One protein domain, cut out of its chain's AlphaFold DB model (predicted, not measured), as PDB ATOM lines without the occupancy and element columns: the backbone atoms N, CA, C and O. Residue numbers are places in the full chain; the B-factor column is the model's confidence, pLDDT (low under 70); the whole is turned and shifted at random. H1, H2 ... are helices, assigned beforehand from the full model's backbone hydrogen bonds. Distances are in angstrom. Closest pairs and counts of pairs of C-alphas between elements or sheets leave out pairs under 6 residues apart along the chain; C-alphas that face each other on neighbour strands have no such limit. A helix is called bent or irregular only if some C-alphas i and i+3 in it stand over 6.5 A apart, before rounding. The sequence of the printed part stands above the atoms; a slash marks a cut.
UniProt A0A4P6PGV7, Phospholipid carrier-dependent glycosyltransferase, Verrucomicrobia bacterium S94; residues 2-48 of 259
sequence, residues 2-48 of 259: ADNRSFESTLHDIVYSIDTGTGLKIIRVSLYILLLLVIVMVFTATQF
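What this domain is: This is residues 2 to 48 of the 259 residues of the protein "Phospholipid carrier-dependent glycosyltransferase" of Verrucomicrobia bacterium S94 (UniProt A0A4P6PGV7). Two helices, H1 and the longer H2, meet at their ends in a flat, open L, with the corner at the tight link between them and both arms sticking out from it, H1 with residues 3 to 12 and H2 with residues 28 to 47. The printed part has 47 residues with two named helices, H1 then H2 along the chain, and no named strand; the class is all helix. The whole is extended, with a radius of gyration of the C-alphas of 16.9 A, and its C-alphas span 50 by 26 by 6 A.

How they stand to each other: H1, residues 3 to 19, and H2, residues 22 to 47, only just touch, and touch only at the corner by their link, with 3 pairs of C-alphas within 8 A. The closest C-alphas of the two are those of Ser 17 and Gly 23, 4.8 A apart. H1 touches H2 with residues 14 to 18 alone, and H2 touches H1 with residues 23 to 24 alone. Their lines are about perpendicular, at 89 degrees, and their centres are 26.0 A apart. In H2 every O i to N i+4 pair is within hydrogen-bond range; in H1 12 of 13 are.

Where its parts are: H1 runs from C-alpha 3 at (-11.401, -63.278, -14.918) to C-alpha 19 at (-12.090, -57.540, -39.164), 24.9 A. H2 begins with C-alpha 22 at (-11.307, -49.849, -38.023) and ends with C-alpha 47 at (20.070, -30.549, -31.293), 37.4 A from it. Neither helix is bent.

The domain as a whole: The two C-alphas farthest apart are those of Ala 2 and Gln 47, 51.6 A. The printed part has no cut, and the link from H1 to H2, 2 residues, is tight. Residues 2 to 12 and 28 to 48 stand free. The mean pLDDT of the printed part is 81.7; residues 2 to 6, 19 and 21 are under 70.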
ATOM      1  N   ALA A   2     -14.338 -65.361 -12.597       55.91
ATOM      2  CA  ALA A   2     -14.777 -64.104 -13.229       55.91
ATOM      3  C   ALA A   2     -13.773 -63.508 -14.245       55.91
ATOM      4  O   ALA A   2     -14.169 -62.718 -15.093       55.91
ATOM      5  N   ASP A   3     -12.504 -63.917 -14.186       58.25
ATOM      6  CA  ASP A   3     -11.401 -63.278 -14.918       58.25
ATOM      7  C   ASP A   3     -11.371 -63.624 -16.425       58.25
ATOM      8  O   ASP A   3     -11.250 -62.740 -17.274       58.25
ATOM      9  N   ASN A   4     -11.639 -64.890 -16.783       58.75
ATOM     10  CA  ASN A   4     -11.601 -65.355 -18.180       58.75
ATOM     11  C   ASN A   4     -12.613 -64.657 -19.103       58.75
ATOM     12  O   ASN A   4     -12.325 -64.469 -20.281       58.75
ATOM     13  N   ARG A   5     -13.780 -64.241 -18.589       62.50
ATOM     14  CA  ARG A   5     -14.811 -63.588 -19.420       62.50
ATOM     15  C   ARG A   5     -14.389 -62.189 -19.872       62.50
ATOM     16  O   ARG A   5     -14.778 -61.766 -20.955       62.50
ATOM     17  N   SER A   6     -13.591 -61.484 -19.063       66.88
ATOM     18  CA  SER A   6     -13.096 -60.153 -19.428       66.88
ATOM     19  C   SER A   6     -12.051 -60.250 -20.544       66.88
ATOM     20  O   SER A   6     -12.150 -59.544 -21.550       66.88
ATOM     21  N   PHE A   7     -11.133 -61.215 -20.431       70.25
ATOM     22  CA  PHE A   7     -10.076 -61.442 -21.411       70.25
ATOM     23  C   PHE A   7     -10.633 -61.926 -22.757       70.25
ATOM     24  O   PHE A   7     -10.239 -61.418 -23.804       70.25
ATOM     25  N   GLU A   8     -11.612 -62.838 -22.738       74.88
ATOM     26  CA  GLU A   8     -12.316 -63.284 -23.947       74.88
ATOM     27  C   GLU A   8     -13.055 -62.136 -24.642       74.88
ATOM     28  O   GLU A   8     -12.977 -62.025 -25.862       74.88
ATOM     29  N   SER A   9     -13.709 -61.241 -23.890       77.69
ATOM     30  CA  SER A   9     -14.391 -60.078 -24.477       77.69
ATOM     31  C   SER A   9     -13.417 -59.080 -25.114       77.69
ATOM     32  O   SER A   9     -13.642 -58.641 -26.238       77.69
ATOM     33  N   THR A  10     -12.275 -58.813 -24.468       81.00
ATOM     34  CA  THR A  10     -11.237 -57.914 -25.005       81.00
ATOM     35  C   THR A  10     -10.581 -58.498 -26.256       81.00
ATOM     36  O   THR A  10     -10.333 -57.774 -27.219       81.00
ATOM     37  N   LEU A  11     -10.334 -59.811 -26.287       76.31
ATOM     38  CA  LEU A  11      -9.833 -60.481 -27.488       76.31
ATOM     39  C   LEU A  11     -10.854 -60.452 -28.628       76.31
ATOM     40  O   LEU A  11     -10.470 -60.197 -29.770       76.31
ATOM     41  N   HIS A  12     -12.139 -60.665 -28.336       74.00
ATOM     42  CA  HIS A  12     -13.193 -60.616 -29.348       74.00
ATOM     43  C   HIS A  12     -13.348 -59.206 -29.932       74.00
ATOM     44  O   HIS A  12     -13.461 -59.069 -31.147       74.00
ATOM     45  N   ASP A  13     -13.258 -58.166 -29.100       74.25
ATOM     46  CA  ASP A  13     -13.301 -56.764 -29.529       74.25
ATOM     47  C   ASP A  13     -12.076 -56.379 -30.369       74.25
ATOM     48  O   ASP A  13     -12.205 -55.685 -31.380       74.25
ATOM     49  N   ILE A  14     -10.884 -56.869 -30.008       72.38
ATOM     50  CA  ILE A  14      -9.666 -56.665 -30.804       72.38
ATOM     51  C   ILE A  14      -9.815 -57.334 -32.175       72.38
ATOM     52  O   ILE A  14      -9.600 -56.669 -33.189       72.38
ATOM     53  N   VAL A  15     -10.240 -58.600 -32.231       74.88
ATOM     54  CA  VAL A  15     -10.451 -59.331 -33.494       74.88
ATOM     55  C   VAL A  15     -11.539 -58.667 -34.339       74.88
ATOM     56  O   VAL A  15     -11.308 -58.381 -35.511       74.88
ATOM     57  N   TYR A  16     -12.679 -58.317 -33.743       73.06
ATOM     58  CA  TYR A  16     -13.774 -57.631 -34.431       73.06
ATOM     59  C   TYR A  16     -13.351 -56.252 -34.959       73.06
ATOM     60  O   TYR A  16     -13.703 -55.863 -36.076       73.06
ATOM     61  N   SER A  17     -12.542 -55.504 -34.201       71.38
ATOM     62  CA  SER A  17     -12.001 -54.220 -34.658       71.38
ATOM     63  C   SER A  17     -11.042 -54.386 -35.843       71.38
ATOM     64  O   SER A  17     -11.032 -53.542 -36.746       71.38
ATOM     65  N   ILE A  18     -10.268 -55.476 -35.879       70.12
ATOM     66  CA  ILE A  18      -9.373 -55.822 -36.989       70.12
ATOM     67  C   ILE A  18     -10.191 -56.228 -38.226       70.12
ATOM     68  O   ILE A  18      -9.944 -55.674 -39.299       70.12
ATOM     69  N   ASP A  19     -11.211 -57.080 -38.073       67.44
ATOM     70  CA  ASP A  19     -12.090 -57.540 -39.164       67.44
ATOM     71  C   ASP A  19     -12.933 -56.412 -39.778       67.44
ATOM     72  O   ASP A  19     -13.150 -56.365 -40.987       67.44
ATOM     73  N   THR A  20     -13.364 -55.435 -38.975       71.12
ATOM     74  CA  THR A  20     -14.157 -54.286 -39.455       71.12
ATOM     75  C   THR A  20     -13.317 -53.186 -40.125       71.12
ATOM     76  O   THR A  20     -13.844 -52.135 -40.498       71.12
ATOM     77  N   GLY A  21     -11.996 -53.374 -40.276       69.56
ATOM     78  CA  GLY A  21     -11.084 -52.411 -40.914       69.56
ATOM     79  C   GLY A  21     -10.850 -51.116 -40.116       69.56
ATOM     80  O   GLY A  21     -10.089 -50.240 -40.545       69.56
ATOM     81  N   THR A  22     -11.473 -50.984 -38.943       73.81
ATOM     82  CA  THR A  22     -11.307 -49.849 -38.023       73.81
ATOM     83  C   THR A  22     -10.000 -49.970 -37.241       73.81
ATOM     84  O   THR A  22      -9.273 -48.985 -37.109       73.81
ATOM     85  N   GLY A  23      -9.632 -51.186 -36.834       77.56
ATOM     86  CA  GLY A  23      -8.377 -51.500 -36.153       77.56
ATOM     87  C   GLY A  23      -7.161 -51.113 -36.991       77.56
ATOM     88  O   GLY A  23      -6.254 -50.448 -36.496       77.56
ATOM     89  N   LEU A  24      -7.183 -51.385 -38.302       80.75
ATOM     90  CA  LEU A  24      -6.098 -50.985 -39.203       80.75
ATOM     91  C   LEU A  24      -5.926 -49.456 -39.283       80.75
ATOM     92  O   LEU A  24      -4.801 -48.965 -39.382       80.75
ATOM     93  N   LYS A  25      -7.019 -48.682 -39.218       81.69
ATOM     94  CA  LYS A  25      -6.951 -47.210 -39.181       81.69
ATOM     95  C   LYS A  25      -6.353 -46.713 -37.867       81.69
ATOM     96  O   LYS A  25      -5.503 -45.828 -37.909       81.69
ATOM     97  N   ILE A  26      -6.769 -47.289 -36.738       86.12
ATOM     98  CA  ILE A  26      -6.235 -46.946 -35.413       86.12
ATOM     99  C   ILE A  26      -4.735 -47.231 -35.375       86.12
ATOM    100  O   ILE A  26      -3.963 -46.331 -35.064       86.12
ATOM    101  N   ILE A  27      -4.309 -48.426 -35.795       88.31
ATOM    102  CA  ILE A  27      -2.893 -48.810 -35.840       88.31
ATOM    103  C   ILE A  27      -2.081 -47.813 -36.676       88.31
ATOM    104  O   ILE A  27      -1.050 -47.331 -36.216       88.31
ATOM    105  N   ARG A  28      -2.550 -47.437 -37.876       87.94
ATOM    106  CA  ARG A  28      -1.843 -46.459 -38.724       87.94
ATOM    107  C   ARG A  28      -1.716 -45.084 -38.068       87.94
ATOM    108  O   ARG A  28      -0.649 -44.484 -38.146       87.94
ATOM    109  N   VAL A  29      -2.783 -44.581 -37.445       89.81
ATOM    110  CA  VAL A  29      -2.754 -43.281 -36.754       89.81
ATOM    111  C   VAL A  29      -1.811 -43.335 -35.554       89.81
ATOM    112  O   VAL A  29      -0.976 -42.448 -35.407       89.81
ATOM    113  N   SER A  30      -1.877 -44.398 -34.749       91.69
ATOM    114  CA  SER A  30      -0.985 -44.597 -33.605       91.69
ATOM    115  C   SER A  30       0.482 -44.683 -34.028       91.69
ATOM    116  O   SER A  30       1.325 -44.029 -33.423       91.69
ATOM    117  N   LEU A  31       0.793 -45.421 -35.099       93.44
ATOM    118  CA  LEU A  31       2.149 -45.494 -35.651       93.44
ATOM    119  C   LEU A  31       2.646 -44.131 -36.146       93.44
ATOM    120  O   LEU A  31       3.814 -43.807 -35.959       93.44
ATOM    121  N   TYR A  32       1.773 -43.319 -36.744       93.94
ATOM    122  CA  TYR A  32       2.134 -41.971 -37.181       93.94
ATOM    123  C   TYR A  32       2.427 -41.038 -36.000       93.94
ATOM    124  O   TYR A  32       3.410 -40.303 -36.022       93.94
ATOM    125  N   ILE A  33       1.605 -41.094 -34.948       94.69
ATOM    126  CA  ILE A  33       1.840 -40.335 -33.711       94.69
ATOM    127  C   ILE A  33       3.151 -40.785 -33.059       94.69
ATOM    128  O   ILE A  33       3.946 -39.942 -32.655       94.69
ATOM    129  N   LEU A  34       3.408 -42.096 -33.003       95.88
ATOM    130  CA  LEU A  34       4.660 -42.641 -32.485       95.88
ATOM    131  C   LEU A  34       5.864 -42.150 -33.297       95.88
ATOM    132  O   LEU A  34       6.855 -41.726 -32.712       95.88
ATOM    133  N   LEU A  35       5.771 -42.158 -34.630       94.38
ATOM    134  CA  LEU A  35       6.811 -41.622 -35.507       94.38
ATOM    135  C   LEU A  35       7.083 -40.144 -35.205       94.38
ATOM    136  O   LEU A  35       8.239 -39.760 -35.045       94.38
ATOM    137  N   LEU A  36       6.032 -39.329 -35.089       94.75
ATOM    138  CA  LEU A  36       6.158 -37.911 -34.755       94.75
ATOM    139  C   LEU A  36       6.839 -37.713 -33.393       94.75
ATOM    140  O   LEU A  36       7.735 -36.884 -33.266       94.75
ATOM    141  N   LEU A  37       6.457 -38.510 -32.396       95.44
ATOM    142  CA  LEU A  37       7.030 -38.479 -31.050       95.44
ATOM    143  C   LEU A  37       8.524 -38.849 -31.081       95.44
ATOM    144  O   LEU A  37       9.344 -38.148 -30.490       95.44
ATOM    145  N   VAL A  38       8.904 -39.888 -31.832       95.81
ATOM    146  CA  VAL A  38      10.312 -40.264 -32.042       95.81
ATOM    147  C   VAL A  38      11.095 -39.126 -32.695       95.81
ATOM    148  O   VAL A  38      12.184 -38.808 -32.223       95.81
ATOM    149  N   ILE A  39      10.547 -38.480 -33.729       93.88
ATOM    150  CA  ILE A  39      11.191 -37.330 -34.382       93.88
ATOM    151  C   ILE A  39      11.436 -36.212 -33.363       93.88
ATOM    152  O   ILE A  39      12.573 -35.765 -33.227       93.88
ATOM    153  N   VAL A  40      10.410 -35.813 -32.601       93.88
ATOM    154  CA  VAL A  40      10.522 -34.772 -31.563       93.88
ATOM    155  C   VAL A  40      11.610 -35.124 -30.548       93.88
ATOM    156  O   VAL A  40      12.480 -34.297 -30.273       93.88
ATOM    157  N   MET A  41      11.605 -36.351 -30.019       93.88
ATOM    158  CA  MET A  41      12.581 -36.784 -29.014       93.88
ATOM    159  C   MET A  41      14.006 -36.805 -29.563       93.88
ATOM    160  O   MET A  41      14.912 -36.284 -28.917       93.88
ATOM    161  N   VAL A  42      14.216 -37.364 -30.759       93.94
ATOM    162  CA  VAL A  42      15.544 -37.436 -31.384       93.94
ATOM    163  C   VAL A  42      16.072 -36.035 -31.686       93.94
ATOM    164  O   VAL A  42      17.227 -35.739 -31.375       93.94
ATOM    165  N   PHE A  43      15.246 -35.147 -32.242       92.12
ATOM    166  CA  PHE A  43      15.655 -33.766 -32.509       92.12
ATOM    167  C   PHE A  43      16.000 -33.018 -31.227       92.12
ATOM    168  O   PHE A  43      17.057 -32.396 -31.154       92.12
ATOM    169  N   THR A  44      15.163 -33.133 -30.198       91.88
ATOM    170  CA  THR A  44      15.406 -32.481 -28.908       91.88
ATOM    171  C   THR A  44      16.698 -32.996 -28.279       91.88
ATOM    172  O   THR A  44      17.580 -32.208 -27.957       91.88
ATOM    173  N   ALA A  45      16.877 -34.317 -28.192       90.81
ATOM    174  CA  ALA A  45      18.053 -34.922 -27.568       90.81
ATOM    175  C   ALA A  45      19.366 -34.628 -28.317       90.81
ATOM    176  O   ALA A  45      20.429 -34.547 -27.701       90.81
ATOM    177  N   THR A  46      19.316 -34.484 -29.645       91.12
ATOM    178  CA  THR A  46      20.525 -34.276 -30.459       91.12
ATOM    179  C   THR A  46      20.867 -32.803 -30.665       91.12
ATOM    180  O   THR A  46      22.047 -32.446 -30.611       91.12
ATOM    181  N   GLN A  47      19.868 -31.943 -30.885       91.50
ATOM    182  CA  GLN A  47      20.070 -30.549 -31.293       91.50
ATOM    183  C   GLN A  47      19.972 -29.553 -30.136       91.50
ATOM    184  O   GLN A  47      20.647 -28.512 -30.169       91.50
ATOM    185  N   PHE A  48      19.171 -29.855 -29.111       90.19
ATOM    186  CA  PHE A  48      18.995 -28.939 -27.995       90.19
ATOM    187  C   PHE A  48      20.188 -28.997 -27.045       90.19
ATOM    188  O   PHE A  48      20.549 -30.044 -26.512       90.19
TER     189      PHE A  48